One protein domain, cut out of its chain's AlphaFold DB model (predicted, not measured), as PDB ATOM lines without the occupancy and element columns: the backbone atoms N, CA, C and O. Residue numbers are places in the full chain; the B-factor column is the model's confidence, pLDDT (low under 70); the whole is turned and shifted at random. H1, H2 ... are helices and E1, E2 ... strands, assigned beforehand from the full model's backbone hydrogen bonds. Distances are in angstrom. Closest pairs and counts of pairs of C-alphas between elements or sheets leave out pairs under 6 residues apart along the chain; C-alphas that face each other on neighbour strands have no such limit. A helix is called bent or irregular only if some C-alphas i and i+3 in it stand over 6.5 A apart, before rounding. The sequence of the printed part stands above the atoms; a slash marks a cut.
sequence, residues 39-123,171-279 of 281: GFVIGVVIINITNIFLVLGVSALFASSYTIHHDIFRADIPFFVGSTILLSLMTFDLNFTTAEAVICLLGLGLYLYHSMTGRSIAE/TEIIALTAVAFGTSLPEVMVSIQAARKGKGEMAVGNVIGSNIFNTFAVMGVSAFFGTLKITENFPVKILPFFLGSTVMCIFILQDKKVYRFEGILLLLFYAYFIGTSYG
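What this domain is: This is residues 39 to 123 and 171 to 279 of the 281 residues of the protein "Na_Ca_ex domain-containing protein" of Spirochaetaceae bacterium 4572_59 (UniProt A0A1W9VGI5). This is a thick slab of long helices that run mostly side by side, with H1 and H5 as the pair in its core. H2, H3 and H4b pack on H5, and H4b, H7 and H8 pack on H1; the small strand pair E1 and E2 sits at one end of these helices, while the other arm of the bent helix H4, H4a, turns off at a steep tilt and meets only H1. The printed part has 194 residues, with eight named helices and two named strands in the order H1 E1 H2 H3 H4 H5 H6 H7 E2 H8; the sheet E1 - E2 is antiparallel. The class is mostly helix. The whole is compact, with a radius of gyration of the C-alphas of 16.3 A and spans of 43 by 41 by 24 A.

How they stand to each other: H1, residues 40 to 63, and H5, residues 200 to 222, are the hub, touching four other helices each. They touch each other at a shallow tilt of 6 degrees, opposite ways, closest at the C-alphas of Asn 48 and Asn 211, 5.3 A apart. H1 has a kink of 27 degrees near residue 49, and H5 one of 27 degrees near residue 213. E1, residues 65 to 67, is the antiparallel neighbour of E2, residues 257 to 259; N 66 and O 258 are 3.3 A apart and N 258 and O 66 3.1 A, both within hydrogen-bond range. H2, residues 73 to 89, touches H5 at a shallow tilt of 33 degrees, only just short of steep, with the C-alphas of Phe 80 and Ile 212 closest at 5.5 A. H3, residues 98 to 117, forms a helical hairpin with H2, and it touches H5 at Ala 101 and Gly 220, whose C-alphas are closest at 4.1 A; H3 is apart from H1. By its hydrogen bonds H4, residues 171 to 196, was assigned as one helix, but it is bent, with C-alphas 183 and 186 6.8 A apart; its arms H4a, residues 171 to 183, and H4b, residues 186 to 196, stand at a steep tilt of 51 degrees. H4b touches H1, closest at the C-alphas of Ser 59 and Ile 192, 4.4 A, and forms a helical hairpin with H5. H4a touches H1 with residues 180 to 183 alone, closest at the C-alphas of Ile 47 and Ala 180, 5.6 A. H6, residues 234 to 237, touches no helix and meets H7, residues 239 to 254, only through their link. H7 touches H1, closest at the C-alphas of Ile 49 and Phe 242, 5.6 A, and also touches H2, closest at those of Ser 88 and Leu 239, 6.3 A. H8, residues 260 to 277, touches H1 at a shallow tilt of 28 degrees, opposite ways, with the C-alphas of Gly 57 and Gly 263 closest at 3.8 A. Every O i to N i+4 pair is within hydrogen-bond range in H3, H4a, H4b, H7 and H8; the counts are 18 of 20 in H1, 11 of 13 in H2 and 16 of 19 in H5, and H6 is too short for such a pair.

Where its parts are: H1 begins at C-alpha 40, (64.061, 64.764, 42.832), and is 33.1 A long. E1 follows, then H2 at 24.2 A and H3 at 28.1 A. H5 is 31.8 A long and begins at C-alpha 200, (88.104, 76.357, 58.983). After H6 come H7, 22.8 A, E2, and H8, 25.5 A, which ends at C-alpha 277, (63.651, 80.799, 41.377).

The domain as a whole: The two C-alphas farthest apart are those of Ala 122 and Gly 279, 49.6 A. Residues 124 to 170 are not printed, and C-alphas 123 and 171 are 49.3 A apart across the cut. The link H5 to H6, 11 residues, is long; within it residues 228 to 229 pair, antiparallel, with residues 95 to 96. The mean pLDDT of the printed part is 78.3; 53 residues are under 70, among them residues 171 to 186.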
ATOM      1  N   GLY A  39      60.992  65.425  39.836       51.31
ATOM      2  CA  GLY A  39      61.530  66.606  40.539       51.31
ATOM      3  C   GLY A  39      62.659  66.359  41.552       51.31
ATOM      4  O   GLY A  39      63.285  67.321  41.988       51.31
ATOM      5  N   PHE A  40      62.994  65.105  41.872       59.03
ATOM      6  CA  PHE A  40      64.061  64.764  42.832       59.03
ATOM      7  C   PHE A  40      65.423  65.407  42.499       59.03
ATOM      8  O   PHE A  40      66.039  66.039  43.354       59.03
ATOM      9  N   VAL A  41      65.847  65.325  41.231       61.91
ATOM     10  CA  VAL A  41      67.106  65.909  40.716       61.91
ATOM     11  C   VAL A  41      67.199  67.412  40.987       61.91
ATOM     12  O   VAL A  41      68.259  67.934  41.333       61.91
ATOM     13  N   ILE A  42      66.063  68.106  40.873       60.66
ATOM     14  CA  ILE A  42      65.959  69.546  41.111       60.66
ATOM     15  C   ILE A  42      66.231  69.841  42.591       60.66
ATOM     16  O   ILE A  42      66.998  70.751  42.897       60.66
ATOM     17  N   GLY A  43      65.682  69.027  43.497       61.81
ATOM     18  CA  GLY A  43      65.951  69.105  44.934       61.81
ATOM     19  C   GLY A  43      67.437  68.956  45.269       61.81
ATOM     20  O   GLY A  43      67.985  69.815  45.954       61.81
ATOM     21  N   VAL A  44      68.115  67.932  44.737       68.94
ATOM     22  CA  VAL A  44      69.550  67.698  45.009       68.94
ATOM     23  C   VAL A  44      70.417  68.878  44.550       68.94
ATOM     24  O   VAL A  44      71.288  69.337  45.290       68.94
ATOM     25  N   VAL A  45      70.153  69.433  43.363       74.06
ATOM     26  CA  VAL A  45      70.918  70.585  42.854       74.06
ATOM     27  C   VAL A  45      70.604  71.877  43.623       74.06
ATOM     28  O   VAL A  45      71.523  72.650  43.897       74.06
ATOM     29  N   ILE A  46      69.358  72.089  44.064       69.69
ATOM     30  CA  ILE A  46      69.005  73.194  44.975       69.69
ATOM     31  C   ILE A  46      69.723  73.053  46.327       69.69
ATOM     32  O   ILE A  46      70.222  74.055  46.846       69.69
ATOM     33  N   ILE A  47      69.827  71.844  46.892       72.44
ATOM     34  CA  ILE A  47      70.566  71.603  48.143       72.44
ATOM     35  C   ILE A  47      72.051  71.942  47.955       72.44
ATOM     36  O   ILE A  47      72.623  72.633  48.793       72.44
ATOM     37  N   ASN A  48      72.667  71.569  46.830       83.38
ATOM     38  CA  ASN A  48      74.073  71.901  46.577       83.38
ATOM     39  C   ASN A  48      74.314  73.416  46.423       83.38
ATOM     40  O   ASN A  48      75.270  73.951  46.987       83.38
ATOM     41  N   ILE A  49      73.423  74.132  45.724       83.25
ATOM     42  CA  ILE A  49      73.462  75.606  45.648       83.25
ATOM     43  C   ILE A  49      73.284  76.220  47.050       83.25
ATOM     44  O   ILE A  49      73.994  77.160  47.412       83.25
ATOM     45  N   THR A  50      72.383  75.661  47.864       81.38
ATOM     46  CA  THR A  50      72.152  76.071  49.260       81.38
ATOM     47  C   THR A  50      73.394  75.849  50.126       81.38
ATOM     48  O   THR A  50      73.817  76.761  50.827       81.38
ATOM     49  N   ASN A  51      74.057  74.700  50.038       85.38
ATOM     50  CA  ASN A  51      75.300  74.443  50.768       85.38
ATOM     51  C   ASN A  51      76.395  75.463  50.413       85.38
ATOM     52  O   ASN A  51      77.095  75.969  51.291       85.38
ATOM     53  N   ILE A  52      76.526  75.829  49.137       91.38
ATOM     54  CA  ILE A  52      77.545  76.794  48.711       91.38
ATOM     55  C   ILE A  52      77.198  78.222  49.153       91.38
ATOM     56  O   ILE A  52      78.046  78.905  49.719       91.38
ATOM     57  N   PHE A  53      75.977  78.699  48.905       91.12
ATOM     58  CA  PHE A  53      75.632  80.096  49.182       91.12
ATOM     59  C   PHE A  53      75.179  80.348  50.635       91.12
ATOM     60  O   PHE A  53      75.543  81.367  51.222       91.12
ATOM     61  N   LEU A  54      74.417  79.433  51.242       87.88
ATOM     62  CA  LEU A  54      73.919  79.561  52.616       87.88
ATOM     63  C   LEU A  54      74.912  79.006  53.644       87.88
ATOM     64  O   LEU A  54      75.313  79.753  54.531       87.88
ATOM     65  N   VAL A  55      75.313  77.731  53.569       89.06
ATOM     66  CA  VAL A  55      76.122  77.114  54.648       89.06
ATOM     67  C   VAL A  55      77.478  77.806  54.779       89.06
ATOM     68  O   VAL A  55      77.827  78.283  55.865       89.06
ATOM     69  N   LEU A  56      78.215  77.938  53.671       90.38
ATOM     70  CA  LEU A  56      79.485  78.665  53.663       90.38
ATOM     71  C   LEU A  56      79.271  80.141  54.054       90.38
ATOM     72  O   LEU A  56      79.965  80.647  54.940       90.38
ATOM     73  N   GLY A  57      78.249  80.792  53.484       91.00
ATOM     74  CA  GLY A  57      77.914  82.198  53.725       91.00
ATOM     75  C   GLY A  57      77.640  82.542  55.195       91.00
ATOM     76  O   GLY A  57      78.242  83.467  55.751       91.00
ATOM     77  N   VAL A  58      76.786  81.758  55.863       89.31
ATOM     78  CA  VAL A  58      76.494  81.916  57.295       89.31
ATOM     79  C   VAL A  58      77.722  81.571  58.145       89.31
ATOM     80  O   VAL A  58      78.028  82.309  59.084       89.31
ATOM     81  N   SER A  59      78.467  80.505  57.825       89.38
ATOM     82  CA  SER A  59      79.647  80.122  58.619       89.38
ATOM     83  C   SER A  59      80.712  81.233  58.659       89.38
ATOM     84  O   SER A  59      81.208  81.573  59.737       89.38
ATOM     85  N   ALA A  60      80.974  81.889  57.523       89.88
ATOM     86  CA  ALA A  60      81.881  83.030  57.410       89.88
ATOM     87  C   ALA A  60      81.396  84.261  58.200       89.88
ATOM     88  O   ALA A  60      82.169  84.891  58.930       89.88
ATOM     89  N   LEU A  61      80.098  84.579  58.119       89.44
ATOM     90  CA  LEU A  61      79.486  85.692  58.850       89.44
ATOM     91  C   LEU A  61      79.643  85.534  60.376       89.44
ATOM     92  O   LEU A  61      80.034  86.483  61.071       89.44
ATOM     93  N   PHE A  62      79.381  84.331  60.896       84.00
ATOM     94  CA  PHE A  62      79.412  84.034  62.332       84.00
ATOM     95  C   PHE A  62      80.825  83.824  62.901       84.00
ATOM     96  O   PHE A  62      81.033  84.070  64.089       84.00
ATOM     97  N   ALA A  63      81.805  83.421  62.087       77.44
ATOM     98  CA  ALA A  63      83.180  83.165  62.537       77.44
ATOM     99  C   ALA A  63      84.136  84.370  62.448       77.44
ATOM    100  O   ALA A  63      85.216  84.338  63.030       77.44
ATOM    101  N   SER A  64      83.739  85.471  61.797       66.75
ATOM    102  CA  SER A  64      84.585  86.643  61.475       66.75
ATOM    103  C   SER A  64      85.541  86.407  60.310       66.75
ATOM    104  O   SER A  64      85.433  87.070  59.278       66.75
ATOM    105  N   SER A  65      86.460  85.468  60.476       73.00
ATOM    106  CA  SER A  65      87.267  84.904  59.403       73.00
ATOM    107  C   SER A  65      87.938  83.635  59.909       73.00
ATOM    108  O   SER A  65      88.272  83.527  61.089       73.00
ATOM    109  N   TYR A  66      88.146  82.674  59.018       78.62
ATOM    110  CA  TYR A  66      88.910  81.467  59.321       78.62
ATOM    111  C   TYR A  66      89.909  81.179  58.205       78.62
ATOM    112  O   TYR A  66      89.683  81.513  57.041       78.62
ATOM    113  N   THR A  67      91.040  80.590  58.588       78.25
ATOM    114  CA  THR A  67      92.143  80.246  57.683       78.25
ATOM    115  C   THR A  67      92.178  78.735  57.475       78.25
ATOM    116  O   THR A  67      91.983  77.963  58.414       78.25
ATOM    117  N   ILE A  68      92.414  78.338  56.232       76.88
ATOM    118  CA  ILE A  68      92.556  76.969  55.747       76.88
ATOM    119  C   ILE A  68      94.066  76.736  55.640       76.88
ATOM    120  O   ILE A  68      94.743  77.427  54.883       76.88
ATOM    121  N   HIS A  69      94.628  75.846  56.449       64.88
ATOM    122  CA  HIS A  69      96.076  75.703  56.585       64.88
ATOM    123  C   HIS A  69      96.601  74.620  55.630       64.88
ATOM    124  O   HIS A  69      97.521  74.875  54.846       64.88
ATOM    125  N   HIS A  70      95.975  73.442  55.627       59.41
ATOM    126  CA  HIS A  70      96.424  72.288  54.848       59.41
ATOM    127  C   HIS A  70      96.022  72.333  53.362       59.41
ATOM    128  O   HIS A  70      94.960  72.819  52.977       59.41
ATOM    129  N   ASP A  71      96.869  71.748  52.507       58.06
ATOM    130  CA  ASP A  71      96.622  71.587  51.064       58.06
ATOM    131  C   ASP A  71      95.691  70.409  50.706       58.06
ATOM    132  O   ASP A  71      95.500  70.138  49.522       58.06
ATOM    133  N   ILE A  72      95.054  69.757  51.695       52.16
ATOM    134  CA  ILE A  72      94.015  68.717  51.501       52.16
ATOM    135  C   ILE A  72      92.955  69.198  50.500       52.16
ATOM    136  O   ILE A  72      92.558  68.469  49.597       52.16
ATOM    137  N   PHE A  73      92.603  70.482  50.571       61.03
ATOM    138  CA  PHE A  73      91.670  71.149  49.666       61.03
ATOM    139  C   PHE A  73      92.001  70.968  48.165       61.03
ATOM    140  O   PHE A  73      91.095  70.913  47.336       61.03
ATOM    141  N   ARG A  74      93.281  70.798  47.786       66.56
ATOM    142  CA  ARG A  74      93.686  70.505  46.393       66.56
ATOM    143  C   ARG A  74      93.262  69.118  45.906       66.56
ATOM    144  O   ARG A  74      93.149  68.937  44.696       66.56
ATOM    145  N   ALA A  75      93.060  68.163  46.809       70.81
ATOM    146  CA  ALA A  75      92.547  66.835  46.491       70.81
ATOM    147  C   ALA A  75      91.031  66.868  46.243       70.81
ATOM    148  O   ALA A  75      90.548  66.183  45.345       70.81
ATOM    149  N   ASP A  76      90.299  67.713  46.978       83.88
ATOM    150  CA  ASP A  76      88.833  67.743  46.946       83.88
ATOM    151  C   ASP A  76      88.256  68.664  45.854       83.88
ATOM    152  O   ASP A  76      87.234  68.314  45.259       83.88
ATOM    153  N   ILE A  77      88.902  69.798  45.514       88.12
ATOM    154  CA  ILE A  77      88.429  70.687  44.421       88.12
ATOM    155  C   ILE A  77      88.190  69.912  43.105       88.12
ATOM    156  O   ILE A  77      87.129  70.109  42.509       88.12
ATOM    157  N   PRO A  78      89.096  69.036  42.612       90.50
ATOM    158  CA  PRO A  78      88.874  68.306  41.364       90.50
ATOM    159  C   PRO A  78      87.627  67.415  41.392       90.50
ATOM    160  O   PRO A  78      86.910  67.361  40.394       90.50
ATOM    161  N   PHE A  79      87.325  66.765  42.522       91.88
ATOM    162  CA  PHE A  79      86.105  65.968  42.668       91.88
ATOM    163  C   PHE A  79      84.863  66.850  42.816       91.88
ATOM    164  O   PHE A  79      83.846  66.549  42.202       91.88
ATOM    165  N   PHE A  80      84.947  67.970  43.538       92.88
ATOM    166  CA  PHE A  80      83.865  68.951  43.661       92.88
ATOM    167  C   PHE A  80      83.459  69.525  42.300       92.88
ATOM    168  O   PHE A  80      82.314  69.377  41.878       92.88
ATOM    169  N   VAL A  81      84.420  70.093  41.569       94.44
ATOM    170  CA  VAL A  81      84.207  70.692  40.245       94.44
ATOM    171  C   VAL A  81      83.838  69.630  39.216       94.44
ATOM    172  O   VAL A  81      82.918  69.835  38.425       94.44
ATOM    173  N   GLY A  82      84.508  68.473  39.262       94.12
ATOM    174  CA  GLY A  82      84.182  67.317  38.436       94.12
ATOM    175  C   GLY A  82      82.739  66.864  38.636       94.12
ATOM    176  O   GLY A  82      82.036  66.683  37.649       94.12
ATOM    177  N   SER A  83      82.270  66.766  39.884       94.38
ATOM    178  CA  SER A  83      80.892  66.389  40.211       94.38
ATOM    179  C   SER A  83      79.882  67.409  39.665       94.38
ATOM    180  O   SER A  83      78.961  67.019  38.948       94.38
ATOM    181  N   THR A  84      80.102  68.714  39.886       94.75
ATOM    182  CA  THR A  84      79.228  69.784  39.376       94.75
ATOM    183  C   THR A  84      79.117  69.749  37.853       94.75
ATOM    184  O   THR A  84      78.010  69.804  37.315       94.75
ATOM    185  N   ILE A  85      80.246  69.646  37.141       95.75
ATOM    186  CA  ILE A  85      80.269  69.609  35.670       95.75
ATOM    187  C   ILE A  85      79.598  68.331  35.156       95.75
ATOM    188  O   ILE A  85      78.744  68.403  34.275       95.75
ATOM    189  N   LEU A  86      79.946  67.176  35.723       94.56
ATOM    190  CA  LEU A  86      79.424  65.868  35.330       94.56
ATOM    191  C   LEU A  86      77.901  65.798  35.493       94.56
ATOM    192  O   LEU A  86      77.212  65.447  34.538       94.56
ATOM    193  N   LEU A  87      77.362  66.232  36.636       90.69
ATOM    194  CA  LEU A  87      75.914  66.288  36.842       90.69
ATOM    195  C   LEU A  87      75.245  67.324  35.925       90.69
ATOM    196  O   LEU A  87      74.156  67.072  35.421       90.69
ATOM    197  N   SER A  88      75.893  68.459  35.652       91.81
ATOM    198  CA  SER A  88      75.360  69.466  34.718       91.81
ATOM    199  C   SER A  88      75.264  68.948  33.275       91.81
ATOM    200  O   SER A  88      74.372  69.364  32.543       91.81
ATOM    201  N   LEU A  89      76.146  68.030  32.864       93.75
ATOM    202  CA  LEU A  89      76.071  67.354  31.563       93.75
ATOM    203  C   LEU A  89      74.991  66.257  31.558       93.75
ATOM    204  O   LEU A  89      74.142  66.252  30.671       93.75
ATOM    205  N   MET A  90      74.963  65.399  32.584       91.06
ATOM    206  CA  MET A  90      74.007  64.281  32.740       91.06
ATOM    207  C   MET A  90      72.559  64.705  33.047       91.06
ATOM    208  O   MET A  90      71.673  63.881  33.249       91.06
ATOM    209  N   THR A  91      72.306  66.006  33.158       85.19
ATOM    210  CA  THR A  91      70.961  66.569  33.353       85.19
ATOM    211  C   THR A  91      70.529  67.471  32.196       85.19
ATOM    212  O   THR A  91      69.420  68.010  32.211       85.19
ATOM    213  N   PHE A  92      71.379  67.620  31.174       88.00
ATOM    214  CA  PHE A  92      71.150  68.506  30.033       88.00
ATOM    215  C   PHE A  92      70.192  67.909  28.989       88.00
ATOM    216  O   PHE A  92      69.447  68.647  28.348       88.00
ATOM    217  N   ASP A  93      70.166  66.579  28.847       88.50
ATOM    218  CA  ASP A  93      69.231  65.841  27.981       88.50
ATOM    219  C   ASP A  93      67.852  65.590  28.637       88.50
ATOM    220  O   ASP A  93      66.964  64.981  28.036       88.50
ATOM    221  N   LEU A  94      67.686  66.075  29.874       82.50
ATOM    222  CA  LEU A  94      66.514  65.958  30.743       82.50
ATOM    223  C   LEU A  94      66.192  64.545  31.285       82.50
ATOM    224  O   LEU A  94      65.127  64.366  31.887       82.50
ATOM    225  N   ASN A  95      67.061  63.544  31.108       82.50
ATOM    226  CA  ASN A  95      66.745  62.137  31.388       82.50
ATOM    227  C   ASN A  95      67.877  61.391  32.122       82.50
ATOM    228  O   ASN A  95      68.375  60.392  31.616       82.50
ATOM    229  N   PHE A  96      68.214  61.795  33.353       83.94
ATOM    230  CA  PHE A  96      69.300  61.168  34.123       83.94
ATOM    231  C   PHE A  96      69.078  59.649  34.296       83.94
ATOM    232  O   PHE A  96      68.132  59.198  34.958       83.94
ATOM    233  N   THR A  97      69.942  58.853  33.665       90.44
ATOM    234  CA  THR A  97      69.798  57.402  33.487       90.44
ATOM    235  C   THR A  97      70.520  56.577  34.555       90.44
ATOM    236  O   THR A  97      71.425  57.037  35.248       90.44
ATOM    237  N   THR A  98      70.204  55.281  34.627       86.56
ATOM    238  CA  THR A  98      70.948  54.317  35.456       86.56
ATOM    239  C   THR A  98      72.405  54.121  34.996       86.56
ATOM    240  O   THR A  98      73.251  53.730  35.796       86.56
ATOM    241  N   ALA A  99      72.746  54.420  33.735       91.75
ATOM    242  CA  ALA A  99      74.138  54.392  33.273       91.75
ATOM    243  C   ALA A  99      74.949  55.552  33.876       91.75
ATOM    244  O   ALA A  99      76.075  55.367  34.335       91.75
ATOM    245  N   GLU A 100      74.345  56.734  33.946       92.81
ATOM    246  CA  GLU A 100      74.910  57.921  34.592       92.81
ATOM    247  C   GLU A 100      74.964  57.757  36.114       92.81
ATOM    248  O   GLU A 100      75.958  58.118  36.739       92.81
ATOM    249  N   ALA A 101      73.973  57.075  36.693       87.75
ATOM    250  CA  ALA A 101      73.974  56.638  38.087       87.75
ATOM    251  C   ALA A 101      75.210  55.788  38.443       87.75
ATOM    252  O   ALA A 101      75.885  56.054  39.441       87.75
ATOM    253  N   VAL A 102      75.558  54.810  37.595       93.00
ATOM    254  CA  VAL A 102      76.785  54.002  37.735       93.00
ATOM    255  C   VAL A 102      78.035  54.883  37.662       93.00
ATOM    256  O   VAL A 102      78.938  54.713  38.480       93.00
ATOM    257  N   ILE A 103      78.098  55.841  36.732       95.00
ATOM    258  CA  ILE A 103      79.247  56.754  36.617       95.00
ATOM    259  C   ILE A 103      79.366  57.642  37.870       95.00
ATOM    260  O   ILE A 103      80.473  57.809  38.383       95.00
ATOM    261  N   CYS A 104      78.254  58.138  38.418       92.12
ATOM    262  CA  CYS A 104      78.233  58.858  39.693       92.12
ATOM    263  C   CYS A 104      78.757  57.997  40.855       92.12
ATOM    264  O   CYS A 104      79.636  58.450  41.586       92.12
ATOM    265  N   LEU A 105      78.312  56.743  41.003       91.94
ATOM    266  CA  LEU A 105      78.826  55.854  42.057       91.94
ATOM    267  C   LEU A 105      80.305  55.471  41.861       91.94
ATOM    268  O   LEU A 105      81.032  55.325  42.844       91.94
ATOM    269  N   LEU A 106      80.789  55.363  40.620       94.38
ATOM    270  CA  LEU A 106      82.222  55.214  40.340       94.38
ATOM    271  C   LEU A 106      83.003  56.486  40.714       94.38
ATOM    272  O   LEU A 106      84.087  56.385  41.288       94.38
ATOM    273  N   GLY A 107      82.434  57.672  40.474       93.56
ATOM    274  CA  GLY A 107      82.956  58.956  40.953       93.56
ATOM    275  C   GLY A 107      83.058  59.017  42.480       93.56
ATOM    276  O   GLY A 107      84.106  59.395  43.004       93.56
ATOM    277  N   LEU A 108      82.026  58.550  43.196       91.62
ATOM    278  CA  LEU A 108      82.051  58.396  44.655       91.62
ATOM    279  C   LEU A 108      83.162  57.439  45.099       91.62
ATOM    280  O   LEU A 108      83.921  57.763  46.008       91.62
ATOM    281  N   GLY A 109      83.277  56.274  44.455       90.69
ATOM    282  CA  GLY A 109      84.298  55.274  44.772       90.69
ATOM    283  C   GLY A 109      85.721  55.802  44.585       90.69
ATOM    284  O   GLY A 109      86.574  55.580  45.442       90.69
ATOM    285  N   LEU A 110      85.968  56.558  43.510       91.62
ATOM    286  CA  LEU A 110      87.250  57.219  43.252       91.62
ATOM    287  C   LEU A 110      87.541  58.337  44.263       91.62
ATOM    288  O   LEU A 110      88.666  58.415  44.755       91.62
ATOM    289  N   TYR A 111      86.544  59.158  44.607       89.69
ATOM    290  CA  TYR A 111      86.667  60.196  45.635       89.69
ATOM    291  C   TYR A 111      86.990  59.594  47.008       89.69
ATOM    292  O   TYR A 111      87.978  59.980  47.626       89.69
ATOM    293  N   LEU A 112      86.220  58.599  47.462       87.06
ATOM    294  CA  LEU A 112      86.447  57.926  48.744       87.06
ATOM    295  C   LEU A 112      87.800  57.205  48.769       87.06
ATOM    296  O   LEU A 112      88.538  57.331  49.744       87.06
ATOM    297  N   TYR A 113      88.179  56.514  47.689       86.06
ATOM    298  CA  TYR A 113      89.501  55.896  47.577       86.06
ATOM    299  C   TYR A 113      90.627  56.934  47.668       86.06
ATOM    300  O   TYR A 113      91.605  56.712  48.385       86.06
ATOM    301  N   HIS A 114      90.495  58.078  46.990       84.12
ATOM    302  CA  HIS A 114      91.489  59.148  47.041       84.12
ATOM    303  C   HIS A 114      91.547  59.815  48.422       84.12
ATOM    304  O   HIS A 114      92.637  59.996  48.954       84.12
ATOM    305  N   SER A 115      90.397  60.088  49.042       78.56
ATOM    306  CA  SER A 115      90.276  60.665  50.387       78.56
ATOM    307  C   SER A 115      90.860  59.746  51.475       78.56
ATOM    308  O   SER A 115      91.549  60.214  52.378       78.56
ATOM    309  N   MET A 116      90.676  58.423  51.358       71.75
ATOM    310  CA  MET A 116      91.238  57.437  52.295       71.75
ATOM    311  C   MET A 116      92.719  57.106  52.039       71.75
ATOM    312  O   MET A 116      93.429  56.732  52.973       71.75
ATOM    313  N   THR A 117      93.193  57.205  50.792       71.62
ATOM    314  CA  THR A 117      94.595  56.911  50.420       71.62
ATOM    315  C   THR A 117      95.491  58.149  50.540       71.62
ATOM    316  O   THR A 117      96.691  58.032  50.807       71.62
ATOM    317  N   GLY A 118      94.920  59.346  50.385       60.34
ATOM    318  CA  GLY A 118      95.554  60.615  50.705       60.34
ATOM    319  C   GLY A 118      95.850  60.693  52.201       60.34
ATOM    320  O   GLY A 118      94.957  60.591  53.041       60.34
ATOM    321  N   ARG A 119      97.126  60.863  52.556       51.16
ATOM    322  CA  ARG A 119      97.566  60.946  53.953       51.16
ATOM    323  C   ARG A 119      97.095  62.254  54.598       51.16
ATOM    324  O   ARG A 119      97.829  63.229  54.612       51.16
ATOM    325  N   SER A 120      95.885  62.245  55.152       49.38
ATOM    326  CA  SER A 120      95.375  63.307  56.031       49.38
ATOM    327  C   SER A 120      95.283  62.816  57.475       49.38
ATOM    328  O   SER A 120      95.906  63.374  58.375       49.38
ATOM    329  N   ILE A 121      94.591  61.687  57.684       47.44
ATOM    330  CA  ILE A 121      94.293  61.129  59.013       47.44
ATOM    331  C   ILE A 121      95.574  60.863  59.825       47.44
ATOM    332  O   ILE A 121      95.598  61.090  61.028       47.44
ATOM    333  N   ALA A 122      96.652  60.402  59.183       38.72
ATOM    334  CA  ALA A 122      97.898  60.062  59.874       38.72
ATOM    335  C   ALA A 122      98.637  61.284  60.451       38.72
ATOM    336  O   ALA A 122      99.208  61.171  61.530       38.72
ATOM    337  N   GLU A 123      98.606  62.427  59.761       41.22
ATOM    338  CA  GLU A 123      99.308  63.654  60.172       41.22
ATOM    339  C   GLU A 123      98.422  64.507  61.096       41.22
ATOM    340  O   GLU A 123      98.889  64.992  62.124       41.22
ATOM    341  N   THR A 171      52.393  78.909  50.579       46.41
ATOM    342  CA  THR A 171      52.909  77.706  51.242       46.41
ATOM    343  C   THR A 171      53.785  76.839  50.345       46.41
ATOM    344  O   THR A 171      54.639  76.141  50.869       46.41
ATOM    345  N   GLU A 172      53.640  76.901  49.021       42.25
ATOM    346  CA  GLU A 172      54.466  76.149  48.062       42.25
ATOM    347  C   GLU A 172      55.920  76.655  48.034       42.25
ATOM    348  O   GLU A 172      56.862  75.866  48.125       42.25
ATOM    349  N   ILE A 173      56.096  77.982  48.009       42.91
ATOM    350  CA  ILE A 173      57.402  78.660  48.076       42.91
ATOM    351  C   ILE A 173      58.110  78.296  49.381       42.91
ATOM    352  O   ILE A 173      59.297  77.961  49.394       42.91
ATOM    353  N   ILE A 174      57.375  78.336  50.493       43.59
ATOM    354  CA  ILE A 174      57.927  78.006  51.805       43.59
ATOM    355  C   ILE A 174      58.068  76.491  52.008       43.59
ATOM    356  O   ILE A 174      58.978  76.094  52.721       43.59
ATOM    357  N   ALA A 175      57.306  75.630  51.333       39.47
ATOM    358  CA  ALA A 175      57.534  74.186  51.356       39.47
ATOM    359  C   ALA A 175      58.863  73.817  50.680       39.47
ATOM    360  O   ALA A 175      59.694  73.175  51.320       39.47
ATOM    361  N   LEU A 176      59.123  74.267  49.443       38.66
ATOM    362  CA  LEU A 176      60.415  73.998  48.792       38.66
ATOM    363  C   LEU A 176      61.578  74.678  49.526       38.66
ATOM    364  O   LEU A 176      62.601  74.037  49.770       38.66
ATOM    365  N   THR A 177      61.419  75.943  49.935       47.25
ATOM    366  CA  THR A 177      62.482  76.660  50.661       47.25
ATOM    367  C   THR A 177      62.756  76.031  52.020       47.25
ATOM    368  O   THR A 177      63.918  75.837  52.355       47.25
ATOM    369  N   ALA A 178      61.733  75.685  52.807       48.31
ATOM    370  CA  ALA A 178      61.932  75.086  54.124       48.31
ATOM    371  C   ALA A 178      62.414  73.635  54.037       48.31
ATOM    372  O   ALA A 178      63.154  73.229  54.922       48.31
ATOM    373  N   VAL A 179      62.086  72.873  52.986       48.09
ATOM    374  CA  VAL A 179      62.728  71.569  52.750       48.09
ATOM    375  C   VAL A 179      64.218  71.764  52.475       48.09
ATOM    376  O   VAL A 179      65.015  71.259  53.254       48.09
ATOM    377  N   ALA A 180      64.610  72.554  51.467       50.56
ATOM    378  CA  ALA A 180      66.025  72.756  51.130       50.56
ATOM    379  C   ALA A 180      66.832  73.390  52.282       50.56
ATOM    380  O   ALA A 180      67.908  72.914  52.636       50.56
ATOM    381  N   PHE A 181      66.285  74.425  52.926       59.50
ATOM    382  CA  PHE A 181      66.874  75.064  54.103       59.50
ATOM    383  C   PHE A 181      66.934  74.093  55.286       59.50
ATOM    384  O   PHE A 181      67.972  73.971  55.922       59.50
ATOM    385  N   GLY A 182      65.849  73.366  55.564       57.34
ATOM    386  CA  GLY A 182      65.740  72.414  56.668       57.34
ATOM    387  C   GLY A 182      66.678  71.218  56.541       57.34
ATOM    388  O   GLY A 182      67.230  70.787  57.551       57.34
ATOM    389  N   THR A 183      66.916  70.731  55.319       59.59
ATOM    390  CA  THR A 183      67.927  69.701  55.038       59.59
ATOM    391  C   THR A 183      69.356  70.224  55.073       59.59
ATOM    392  O   THR A 183      70.235  69.405  55.279       59.59
ATOM    393  N   SER A 184      69.586  71.535  54.899       69.62
ATOM    394  CA  SER A 184      70.915  72.177  54.979       69.62
ATOM    395  C   SER A 184      71.231  72.807  56.348       69.62
ATOM    396  O   SER A 184      72.364  73.213  56.607       69.62
ATOM    397  N   LEU A 185      70.249  72.923  57.252       67.31
ATOM    398  CA  LEU A 185      70.464  73.368  58.634       67.31
ATOM    399  C   LEU A 185      71.454  72.494  59.446       67.31
ATOM    400  O   LEU A 185      72.157  73.091  60.269       67.31
ATOM    401  N   PRO A 186      71.580  71.159  59.249       66.75
ATOM    402  CA  PRO A 186      72.681  70.371  59.813       66.75
ATOM    403  C   PRO A 186      74.041  70.972  59.481       66.75
ATOM    404  O   PRO A 186      74.837  71.288  60.367       66.75
ATOM    405  N   GLU A 187      74.272  71.198  58.195       77.94
ATOM    406  CA  GLU A 187      75.523  71.668  57.645       77.94
ATOM    407  C   GLU A 187      75.794  73.111  58.074       77.94
ATOM    408  O   GLU A 187      76.926  73.423  58.440       77.94
ATOM    409  N   VAL A 188      74.762  73.969  58.146       80.81
ATOM    410  CA  VAL A 188      74.864  75.309  58.757       80.81
ATOM    411  C   VAL A 188      75.417  75.204  60.183       80.81
ATOM    412  O   VAL A 188      76.380  75.899  60.512       80.81
ATOM    413  N   MET A 189      74.856  74.341  61.036       77.62
ATOM    414  CA  MET A 189      75.281  74.248  62.440       77.62
ATOM    415  C   MET A 189      76.678  73.638  62.597       77.62
ATOM    416  O   MET A 189      77.481  74.162  63.375       77.62
ATOM    417  N   VAL A 190      77.008  72.591  61.833       75.75
ATOM    418  CA  VAL A 190      78.349  71.982  61.817       75.75
ATOM    419  C   VAL A 190      79.395  72.990  61.333       75.75
ATOM    420  O   VAL A 190      80.377  73.238  62.040       75.75
ATOM    421  N   SER A 191      79.172  73.643  60.188       82.25
ATOM    422  CA  SER A 191      80.126  74.606  59.625       82.25
ATOM    423  C   SER A 191      80.274  75.862  60.491       82.25
ATOM    424  O   SER A 191      81.404  76.313  60.679       82.25
ATOM    425  N   ILE A 192      79.206  76.395  61.108       84.38
ATOM    426  CA  ILE A 192      79.327  77.486  62.101       84.38
ATOM    427  C   ILE A 192      80.189  77.044  63.290       84.38
ATOM    428  O   ILE A 192      81.068  77.796  63.716       84.38
ATOM    429  N   GLN A 193      79.947  75.859  63.860       77.38
ATOM    430  CA  GLN A 193      80.684  75.404  65.043       77.38
ATOM    431  C   GLN A 193      82.159  75.126  64.740       77.38
ATOM    432  O   GLN A 193      83.019  75.511  65.535       77.38
ATOM    433  N   ALA A 194      82.465  74.511  63.596       73.56
ATOM    434  CA  ALA A 194      83.831  74.303  63.129       73.56
ATOM    435  C   ALA A 194      84.558  75.641  62.902       73.56
ATOM    436  O   ALA A 194      85.627  75.875  63.472       73.56
ATOM    437  N   ALA A 195      83.932  76.562  62.164       83.25
ATOM    438  CA  ALA A 195      84.486  77.876  61.856       83.25
ATOM    439  C   ALA A 195      84.726  78.725  63.119       83.25
ATOM    440  O   ALA A 195      85.799  79.305  63.283       83.25
ATOM    441  N   ARG A 196      83.779  78.741  64.072       81.94
ATOM    442  CA  ARG A 196      83.927  79.445  65.364       81.94
ATOM    443  C   ARG A 196      84.981  78.832  66.293       81.94
ATOM    444  O   ARG A 196      85.454  79.530  67.184       81.94
ATOM    445  N   LYS A 197      85.356  77.564  66.094       78.75
ATOM    446  CA  LYS A 197      86.484  76.896  66.774       78.75
ATOM    447  C   LYS A 197      87.819  77.080  66.033       78.75
ATOM    448  O   LYS A 197      88.801  76.444  66.397       78.75
ATOM    449  N   GLY A 198      87.863  77.892  64.972       78.06
ATOM    450  CA  GLY A 198      89.047  78.086  64.129       78.06
ATOM    451  C   GLY A 198      89.352  76.923  63.176       78.06
ATOM    452  O   GLY A 198      90.240  77.054  62.336       78.06
ATOM    453  N   LYS A 199      88.598  75.814  63.235       78.00
ATOM    454  CA  LYS A 199      88.755  74.636  62.365       78.00
ATOM    455  C   LYS A 199      88.111  74.887  60.992       78.00
ATOM    456  O   LYS A 199      87.156  74.220  60.597       78.00
ATOM    457  N   GLY A 200      88.628  75.887  60.272       81.75
ATOM    458  CA  GLY A 200      88.104  76.357  58.983       81.75
ATOM    459  C   GLY A 200      88.056  75.278  57.896       81.75
ATOM    460  O   GLY A 200      87.098  75.217  57.133       81.75
ATOM    461  N   GLU A 201      89.033  74.369  57.889       78.94
ATOM    462  CA  GLU A 201      89.048  73.184  57.019       78.94
ATOM    463  C   GLU A 201      87.835  72.281  57.229       78.94
ATOM    464  O   GLU A 201      87.233  71.846  56.256       78.94
ATOM    465  N   MET A 202      87.412  72.050  58.477       77.88
ATOM    466  CA  MET A 202      86.215  71.250  58.758       77.88
ATOM    467  C   MET A 202      84.939  71.979  58.314       77.88
ATOM    468  O   MET A 202      84.017  71.344  57.813       77.88
ATOM    469  N   ALA A 203      84.891  73.312  58.429       82.88
ATOM    470  CA  ALA A 203      83.742  74.100  57.979       82.88
ATOM    471  C   ALA A 203      83.559  74.073  56.450       82.88
ATOM    472  O   ALA A 203      82.426  73.987  55.974       82.88
ATOM    473  N   VAL A 204      84.662  74.124  55.695       87.31
ATOM    474  CA  VAL A 204      84.678  74.086  54.221       87.31
ATOM    475  C   VAL A 204      84.567  72.657  53.689       87.31
ATOM    476  O   VAL A 204      83.811  72.413  52.752       87.31
ATOM    477  N   GLY A 205      85.270  71.708  54.307       82.06
ATOM    478  CA  GLY A 205      85.213  70.285  53.972       82.06
ATOM    479  C   GLY A 205      83.819  69.692  54.174       82.06
ATOM    480  O   GLY A 205      83.398  68.869  53.373       82.06
ATOM    481  N   ASN A 206      83.057  70.183  55.157       82.56
ATOM    482  CA  ASN A 206      81.635  69.864  55.301       82.56
ATOM    483  C   ASN A 206      80.813  70.325  54.077       82.56
ATOM    484  O   ASN A 206      80.074  69.536  53.498       82.56
ATOM    485  N   VAL A 207      81.001  71.568  53.611       89.50
ATOM    486  CA  VAL A 207      80.300  72.099  52.421       89.50
ATOM    487  C   VAL A 207      80.674  71.326  51.153       89.50
ATOM    488  O   VAL A 207      79.791  70.896  50.413       89.50
ATOM    489  N   ILE A 208      81.969  71.132  50.888       90.38
ATOM    490  CA  ILE A 208      82.422  70.425  49.683       90.38
ATOM    491  C   ILE A 208      82.079  68.932  49.739       90.38
ATOM    492  O   ILE A 208      81.546  68.401  48.765       90.38
ATOM    493  N   GLY A 209      82.324  68.272  50.872       86.25
ATOM    494  CA  GLY A 209      82.036  66.855  51.073       86.25
ATOM    495  C   GLY A 209      80.558  66.536  50.866       86.25
ATOM    496  O   GLY A 209      80.247  65.631  50.092       86.25
ATOM    497  N   SER A 210      79.646  67.323  51.454       83.31
ATOM    498  CA  SER A 210      78.205  67.159  51.225       83.31
ATOM    499  C   SER A 210      77.814  67.397  49.765       83.31
ATOM    500  O   SER A 210      77.002  66.649  49.234       83.31
ATOM    501  N   ASN A 211      78.421  68.359  49.060       90.00
ATOM    502  CA  ASN A 211      78.127  68.584  47.637       90.00
ATOM    503  C   ASN A 211      78.598  67.433  46.736       90.00
ATOM    504  O   ASN A 211      77.867  67.026  45.830       90.00
ATOM    505  N   ILE A 212      79.789  66.882  46.993       91.12
ATOM    506  CA  ILE A 212      80.302  65.693  46.297       91.12
ATOM    507  C   ILE A 212      79.401  64.487  46.599       91.12
ATOM    508  O   ILE A 212      78.990  63.776  45.681       91.12
ATOM    509  N   PHE A 213      79.034  64.278  47.867       85.88
ATOM    510  CA  PHE A 213      78.183  63.168  48.296       85.88
ATOM    511  C   PHE A 213      76.765  63.257  47.714       85.88
ATOM    512  O   PHE A 213      76.267  62.286  47.154       85.88
ATOM    513  N   ASN A 214      76.132  64.427  47.740       81.12
ATOM    514  CA  ASN A 214      74.839  64.661  47.096       81.12
ATOM    515  C   ASN A 214      74.896  64.387  45.583       81.12
ATOM    516  O   ASN A 214      74.021  63.728  45.019       81.12
ATOM    517  N   THR A 215      75.955  64.855  44.922       89.00
ATOM    518  CA  THR A 215      76.108  64.717  43.469       89.00
ATOM    519  C   THR A 215      76.411  63.285  43.029       89.00
ATOM    520  O   THR A 215      75.911  62.846  41.996       89.00
ATOM    521  N   PHE A 216      77.218  62.545  43.791       90.06
ATOM    522  CA  PHE A 216      77.644  61.198  43.416       90.06
ATOM    523  C   PHE A 216      76.865  60.082  44.123       90.06
ATOM    524  O   PHE A 216      76.456  59.133  43.463       90.06
ATOM    525  N   ALA A 217      76.633  60.175  45.434       79.81
ATOM    526  CA  ALA A 217      75.911  59.155  46.197       79.81
ATOM    527  C   ALA A 217      74.391  59.295  46.046       79.81
ATOM    528  O   ALA A 217      73.737  58.335  45.654       79.81
ATOM    529  N   VAL A 218      73.820  60.477  46.310       75.31
ATOM    530  CA  VAL A 218      72.351  60.641  46.343       75.31
ATOM    531  C   VAL A 218      71.749  60.484  44.941       75.31
ATOM    532  O   VAL A 218      70.906  59.614  44.736       75.31
ATOM    533  N   MET A 219      72.245  61.223  43.941       76.94
ATOM    534  CA  MET A 219      71.864  60.998  42.533       76.94
ATOM    535  C   MET A 219      72.194  59.578  42.047       76.94
ATOM    536  O   MET A 219      71.389  58.957  41.348       76.94
ATOM    537  N   GLY A 220      73.374  59.067  42.421       81.00
ATOM    538  CA  GLY A 220      73.867  57.760  41.992       81.00
ATOM    539  C   GLY A 220      73.027  56.597  42.506       81.00
ATOM    540  O   GLY A 220      72.796  55.662  41.757       81.00
ATOM    541  N   VAL A 221      72.512  56.653  43.737       71.69
ATOM    542  CA  VAL A 221      71.600  55.633  44.280       71.69
ATOM    543  C   VAL A 221      70.196  55.783  43.689       71.69
ATOM    544  O   VAL A 221      69.622  54.802  43.212       71.69
ATOM    545  N   SER A 222      69.636  56.997  43.659       64.56
ATOM    546  CA  SER A 222      68.226  57.197  43.289       64.56
ATOM    547  C   SER A 222      67.879  56.762  41.861       64.56
ATOM    548  O   SER A 222      66.770  56.287  41.623       64.56
ATOM    549  N   ALA A 223      68.816  56.846  40.914       71.75
ATOM    550  CA  ALA A 223      68.582  56.460  39.521       71.75
ATOM    551  C   ALA A 223      68.724  54.946  39.223       71.75
ATOM    552  O   ALA A 223      68.520  54.521  38.082       71.75
ATOM    553  N   PHE A 224      68.990  54.101  40.232       64.50
ATOM    554  CA  PHE A 224      68.747  52.651  40.129       64.50
ATOM    555  C   PHE A 224      67.266  52.283  40.282       64.50
ATOM    556  O   PHE A 224      66.848  51.232  39.800       64.50
ATOM    557  N   PHE A 225      66.455  53.153  40.894       63.41
ATOM    558  CA  PHE A 225      65.008  52.951  41.024       63.41
ATOM    559  C   PHE A 225      64.225  53.390  39.769       63.41
ATOM    560  O   PHE A 225      63.036  53.097  39.652       63.41
ATOM    561  N   GLY A 226      64.885  54.055  38.813       63.72
ATOM    562  CA  GLY A 226      64.343  54.420  37.503       63.72
ATOM    563  C   GLY A 226      65.028  55.649  36.895       63.72
ATOM    564  O   GLY A 226      65.701  56.402  37.595       63.72
ATOM    565  N   THR A 227      64.839  55.875  35.591       71.56
ATOM    566  CA  THR A 227      65.314  57.091  34.905       71.56
ATOM    567  C   THR A 227      64.637  58.330  35.488       71.56
ATOM    568  O   THR A 227      63.411  58.463  35.427       71.56
ATOM    569  N   LEU A 228      65.429  59.257  36.026       67.19
ATOM    570  CA  LEU A 228      64.922  60.452  36.692       67.19
ATOM    571  C   LEU A 228      64.649  61.544  35.650       67.19
ATOM    572  O   LEU A 228      65.569  62.180  35.136       67.19
ATOM    573  N   LYS A 229      63.368  61.764  35.332       67.81
ATOM    574  CA  LYS A 229      62.945  62.795  34.374       67.81
ATOM    575  C   LYS A 229      63.012  64.198  34.971       67.81
ATOM    576  O   LYS A 229      62.603  64.425  36.112       67.81
ATOM    577  N   ILE A 230      63.485  65.138  34.159       67.88
ATOM    578  CA  ILE A 230      63.794  66.515  34.545       67.88
ATOM    579  C   ILE A 230      62.926  67.481  33.727       67.88
ATOM    580  O   ILE A 230      62.634  67.249  32.556       67.88
ATOM    581  N   THR A 231      62.490  68.578  34.342       65.75
ATOM    582  CA  THR A 231      61.677  69.608  33.679       65.75
ATOM    583  C   THR A 231      62.511  70.414  32.680       65.75
ATOM    584  O   THR A 231      63.569  70.915  33.045       65.75
ATOM    585  N   GLU A 232      61.998  70.655  31.470       67.06
ATOM    586  CA  GLU A 232      62.677  71.377  30.368       67.06
ATOM    587  C   GLU A 232      63.299  72.734  30.754       67.06
ATOM    588  O   GLU A 232      64.305  73.156  30.193       67.06
ATOM    589  N   ASN A 233      62.727  73.424  31.745       67.88
ATOM    590  CA  ASN A 233      63.231  74.709  32.234       67.88
ATOM    591  C   ASN A 233      64.499  74.596  33.111       67.88
ATOM    592  O   ASN A 233      65.158  75.606  33.353       67.88
ATOM    593  N   PHE A 234      64.838  73.409  33.622       69.31
ATOM    594  CA  PHE A 234      65.906  73.211  34.608       69.31
ATOM    595  C   PHE A 234      67.317  73.557  34.085       69.31
ATOM    596  O   PHE A 234      68.002  74.328  34.769       69.31
ATOM    597  N   PRO A 235      67.758  73.111  32.885       75.75
ATOM    598  CA  PRO A 235      69.097  73.438  32.387       75.75
ATOM    599  C   PRO A 235      69.309  74.934  32.138       75.75
ATOM    600  O   PRO A 235      70.425  75.426  32.257       75.75
ATOM    601  N   VAL A 236      68.235  75.673  31.831       77.12
ATOM    602  CA  VAL A 236      68.286  77.121  31.580       77.12
ATOM    603  C   VAL A 236      68.189  77.928  32.878       77.12
ATOM    604  O   VAL A 236      68.855  78.951  33.005       77.12
ATOM    605  N   LYS A 237      67.372  77.493  33.848       71.06
ATOM    606  CA  LYS A 237      67.088  78.276  35.065       71.06
ATOM    607  C   LYS A 237      67.938  77.926  36.284       71.06
ATOM    608  O   LYS A 237      68.067  78.781  37.151       71.06
ATOM    609  N   ILE A 238      68.471  76.706  36.399       73.31
ATOM    610  CA  ILE A 238      69.073  76.213  37.656       73.31
ATOM    611  C   ILE A 238      70.543  75.807  37.487       73.31
ATOM    612  O   ILE A 238      71.370  76.201  38.312       73.31
ATOM    613  N   LEU A 239      70.918  75.118  36.401       84.50
ATOM    614  CA  LEU A 239      72.329  74.771  36.157       84.50
ATOM    615  C   LEU A 239      73.290  75.982  36.113       84.50
ATOM    616  O   LEU A 239      74.394  75.849  36.647       84.50
ATOM    617  N   PRO A 240      72.918  77.178  35.601       89.25
ATOM    618  CA  PRO A 240      73.791  78.352  35.674       89.25
ATOM    619  C   PRO A 240      74.103  78.798  37.111       89.25
ATOM    620  O   PRO A 240      75.221  79.230  37.379       89.25
ATOM    621  N   PHE A 241      73.167  78.638  38.056       85.69
ATOM    622  CA  PHE A 241      73.410  78.904  39.479       85.69
ATOM    623  C   PHE A 241      74.230  77.788  40.145       85.69
ATOM    624  O   PHE A 241      75.027  78.073  41.035       85.69
ATOM    625  N   PHE A 242      74.108  76.533  39.706       87.31
ATOM    626  CA  PHE A 242      74.920  75.422  40.221       87.31
ATOM    627  C   PHE A 242      76.393  75.528  39.793       87.31
ATOM    628  O   PHE A 242      77.303  75.452  40.624       87.31
ATOM    629  N   LEU A 243      76.632  75.808  38.510       94.62
ATOM    630  CA  LEU A 243      77.967  76.093  37.977       94.62
ATOM    631  C   LEU A 243      78.521  77.405  38.551       94.62
ATOM    632  O   LEU A 243      79.660  77.439  39.014       94.62
ATOM    633  N   GLY A 244      77.710  78.467  38.592       94.31
ATOM    634  CA  GLY A 244      78.096  79.772  39.131       94.31
ATOM    635  C   GLY A 244      78.465  79.730  40.615       94.31
ATOM    636  O   GLY A 244      79.512  80.249  40.995       94.31
ATOM    637  N   SER A 245      77.669  79.052  41.447       93.25
ATOM    638  CA  SER A 245      77.981  78.863  42.871       93.25
ATOM    639  C   SER A 245      79.281  78.076  43.052       93.25
ATOM    640  O   SER A 245      80.161  78.527  43.782       93.25
ATOM    641  N   THR A 246      79.475  76.977  42.314       94.06
ATOM    642  CA  THR A 246      80.738  76.215  42.318       94.06
ATOM    643  C   THR A 246      81.938  77.096  41.949       94.06
ATOM    644  O   THR A 246      82.951  77.060  42.645       94.06
ATOM    645  N   VAL A 247      81.828  77.954  40.927       94.44
ATOM    646  CA  VAL A 247      82.897  78.898  40.538       94.44
ATOM    647  C   VAL A 247      83.173  79.946  41.624       94.44
ATOM    648  O   VAL A 247      84.338  80.191  41.942       94.44
ATOM    649  N   MET A 248      82.140  80.528  42.244       93.19
ATOM    650  CA  MET A 248      82.318  81.471  43.359       93.19
ATOM    651  C   MET A 248      82.960  80.812  44.586       93.19
ATOM    652  O   MET A 248      83.809  81.422  45.232       93.19
ATOM    653  N   CYS A 249      82.594  79.560  44.874       92.06
ATOM    654  CA  CYS A 249      83.179  78.755  45.944       92.06
ATOM    655  C   CYS A 249      84.692  78.585  45.740       92.06
ATOM    656  O   CYS A 249      85.468  78.877  46.645       92.06
ATOM    657  N   ILE A 250      85.127  78.206  44.528       91.25
ATOM    658  CA  ILE A 250      86.559  78.110  44.191       91.25
ATOM    659  C   ILE A 250      87.252  79.458  44.411       91.25
ATOM    660  O   ILE A 250      88.301  79.488  45.042       91.25
ATOM    661  N   PHE A 251      86.680  80.554  43.900       90.94
ATOM    662  CA  PHE A 251      87.293  81.885  43.955       90.94
ATOM    663  C   PHE A 251      87.551  82.352  45.396       90.94
ATOM    664  O   PHE A 251      88.675  82.707  45.727       90.94
ATOM    665  N   ILE A 252      86.547  82.249  46.272       89.88
ATOM    666  CA  ILE A 252      86.651  82.586  47.707       89.88
ATOM    667  C   ILE A 252      87.699  81.720  48.426       89.88
ATOM    668  O   ILE A 252      88.342  82.146  49.381       89.88
ATOM    669  N   LEU A 253      87.899  80.482  47.973       88.25
ATOM    670  CA  LEU A 253      88.783  79.523  48.635       88.25
ATOM    671  C   LEU A 253      90.218  79.522  48.061       88.25
ATOM    672  O   LEU A 253      91.076  78.812  48.588       88.25
ATOM    673  N   GLN A 254      90.520  80.352  47.048       85.94
ATOM    674  CA  GLN A 254      91.874  80.522  46.489       85.94
ATOM    675  C   GLN A 254      92.861  81.128  47.498       85.94
ATOM    676  O   GLN A 254      93.964  80.605  47.660       85.94
ATOM    677  N   ASP A 255      92.449  82.164  48.235       85.25
ATOM    678  CA  ASP A 255      93.301  82.882  49.200       85.25
ATOM    679  C   ASP A 255      93.485  82.131  50.538       85.25
ATOM    680  O   ASP A 255      94.068  82.657  51.493       85.25
ATOM    681  N   LYS A 256      92.986  80.886  50.628       85.19
ATOM    682  CA  LYS A 256      92.982  80.037  51.835       85.19
ATOM    683  C   LYS A 256      92.351  80.699  53.076       85.19
ATOM    684  O   LYS A 256      92.566  80.249  54.203       85.19
ATOM    685  N   LYS A 257      91.559  81.760  52.909       85.75
ATOM    686  CA  LYS A 257      90.900  82.499  53.993       85.75
ATOM    687  C   LYS A 257      89.510  82.904  53.559       85.75
ATOM    688  O   LYS A 257      89.372  83.501  52.506       85.75
ATOM    689  N   VAL A 258      88.518  82.625  54.399       88.75
ATOM    690  CA  VAL A 258      87.141  83.074  54.166       88.75
ATOM    691  C   VAL A 258      86.843  84.251  55.087       88.75
ATOM    692  O   VAL A 258      87.022  84.163  56.306       88.75
ATOM    693  N   TYR A 259      86.404  85.360  54.504       91.56
ATOM    694  CA  TYR A 259      86.161  86.645  55.153       91.56
ATOM    695  C   TYR A 259      84.655  86.931  55.309       91.56
ATOM    696  O   TYR A 259      83.833  86.517  54.491       91.56
ATOM    697  N   ARG A 260      84.267  87.741  56.314       89.88
ATOM    698  CA  ARG A 260      82.861  88.181  56.491       89.88
ATOM    699  C   ARG A 260      82.205  88.732  55.222       89.88
ATOM    700  O   ARG A 260      81.020  88.487  55.017       89.88
ATOM    701  N   PHE A 261      82.928  89.515  54.417       91.44
ATOM    702  CA  PHE A 261      82.339  90.182  53.249       91.44
ATOM    703  C   PHE A 261      81.980  89.185  52.139       91.44
ATOM    704  O   PHE A 261      80.956  89.351  51.485       91.44
ATOM    705  N   GLU A 262      82.761  88.118  51.986       93.25
ATOM    706  CA  GLU A 262      82.477  87.005  51.076       93.25
ATOM    707  C   GLU A 262      81.281  86.199  51.576       93.25
ATOM    708  O   GLU A 262      80.403  85.848  50.795       93.25
ATOM    709  N   GLY A 263      81.184  86.000  52.896       91.44
ATOM    710  CA  GLY A 263      80.000  85.420  53.523       91.44
ATOM    711  C   GLY A 263      78.722  86.205  53.217       91.44
ATOM    712  O   GLY A 263      77.712  85.629  52.820       91.44
ATOM    713  N   ILE A 264      78.778  87.536  53.328       93.00
ATOM    714  CA  ILE A 264      77.669  88.430  52.961       93.00
ATOM    715  C   ILE A 264      77.378  88.358  51.454       93.00
ATOM    716  O   ILE A 264      76.212  88.300  51.068       93.00
ATOM    717  N   LEU A 265      78.408  88.320  50.603       94.50
ATOM    718  CA  LEU A 265      78.259  88.202  49.151       94.50
ATOM    719  C   LEU A 265      77.539  86.900  48.764       94.50
ATOM    720  O   LEU A 265      76.564  86.945  48.018       94.50
ATOM    721  N   LEU A 266      77.959  85.762  49.323       92.88
ATOM    722  CA  LEU A 266      77.310  84.460  49.140       92.88
ATOM    723  C   LEU A 266      75.833  84.496  49.566       92.88
ATOM    724  O   LEU A 266      74.974  84.020  48.828       92.88
ATOM    725  N   LEU A 267      75.511  85.132  50.697       90.81
ATOM    726  CA  LEU A 267      74.126  85.280  51.165       90.81
ATOM    727  C   LEU A 267      73.275  86.195  50.267       90.81
ATOM    728  O   LEU A 267      72.082  85.940  50.098       90.81
ATOM    729  N   LEU A 268      73.867  87.219  49.644       92.06
ATOM    730  CA  LEU A 268      73.189  88.031  48.626       92.06
ATOM    731  C   LEU A 268      72.923  87.222  47.346       92.06
ATOM    732  O   LEU A 268      71.829  87.313  46.791       92.06
ATOM    733  N   PHE A 269      73.864  86.373  46.918       91.50
ATOM    734  CA  PHE A 269      73.635  85.436  45.813       91.50
ATOM    735  C   PHE A 269      72.595  84.357  46.156       91.50
ATOM    736  O   PHE A 269      71.795  84.014  45.287       91.50
ATOM    737  N   TYR A 270      72.513  83.893  47.410       84.31
ATOM    738  CA  TYR A 270      71.429  83.013  47.871       84.31
ATOM    739  C   TYR A 270      70.059  83.694  47.769       84.31
ATOM    740  O   TYR A 270      69.113  83.120  47.231       84.31
ATOM    741  N   ALA A 271      69.955  84.938  48.247       82.88
ATOM    742  CA  ALA A 271      68.723  85.719  48.188       82.88
ATOM    743  C   ALA A 271      68.291  86.013  46.740       82.88
ATOM    744  O   ALA A 271      67.106  85.913  46.425       82.88
ATOM    745  N   TYR A 272      69.243  86.313  45.850       85.50
ATOM    746  CA  TYR A 272      68.985  86.489  44.419       85.50
ATOM    747  C   TYR A 272      68.530  85.183  43.747       85.50
ATOM    748  O   TYR A 272      67.512  85.172  43.058       85.50
ATOM    749  N   PHE A 273      69.217  84.067  44.016       79.06
ATOM    750  CA  PHE A 273      68.837  82.738  43.528       79.06
ATOM    751  C   PHE A 273      67.413  82.347  43.954       79.06
ATOM    752  O   PHE A 273      66.628  81.908  43.114       79.06
ATOM    753  N   ILE A 274      67.054  82.560  45.224       69.06
ATOM    754  CA  ILE A 274      65.685  82.369  45.729       69.06
ATOM    755  C   ILE A 274      64.703  83.303  45.009       69.06
ATOM    756  O   ILE A 274      63.678  82.838  44.513       69.06
ATOM    757  N   GLY A 275      65.019  84.599  44.911       65.12
ATOM    758  CA  GLY A 275      64.160  85.599  44.273       65.12
ATOM    759  C   GLY A 275      63.785  85.225  42.838       65.12
ATOM    760  O   GLY A 275      62.599  85.155  42.511       65.12
ATOM    761  N   THR A 276      64.778  84.887  42.017       67.56
ATOM    762  CA  THR A 276      64.569  84.478  40.621       67.56
ATOM    763  C   THR A 276      63.959  83.080  40.490       67.56
ATOM    764  O   THR A 276      63.126  82.864  39.609       67.56
ATOM    765  N   SER A 277      64.274  82.137  41.387       59.41
ATOM    766  CA  SER A 277      63.651  80.799  41.377       59.41
ATOM    767  C   SER A 277      62.142  80.842  41.635       59.41
ATOM    768  O   SER A 277      61.409  80.027  41.077       59.41
ATOM    769  N   TYR A 278      61.670  81.810  42.429       57.34
ATOM    770  CA  TYR A 278      60.246  82.006  42.729       57.34
ATOM    771  C   TYR A 278      59.569  83.124  41.921       57.34
ATOM    772  O   TYR A 278      58.404  83.425  42.169       57.34
ATOM    773  N   GLY A 279      60.261  83.735  40.952       55.25
ATOM    774  CA  GLY A 279      59.699  84.809  40.122       55.25
ATOM    775  C   GLY A 279      59.353  86.087  40.897       55.25
ATOM    776  O   GLY A 279      58.469  86.834  40.488       55.25
TER     777      GLY A 279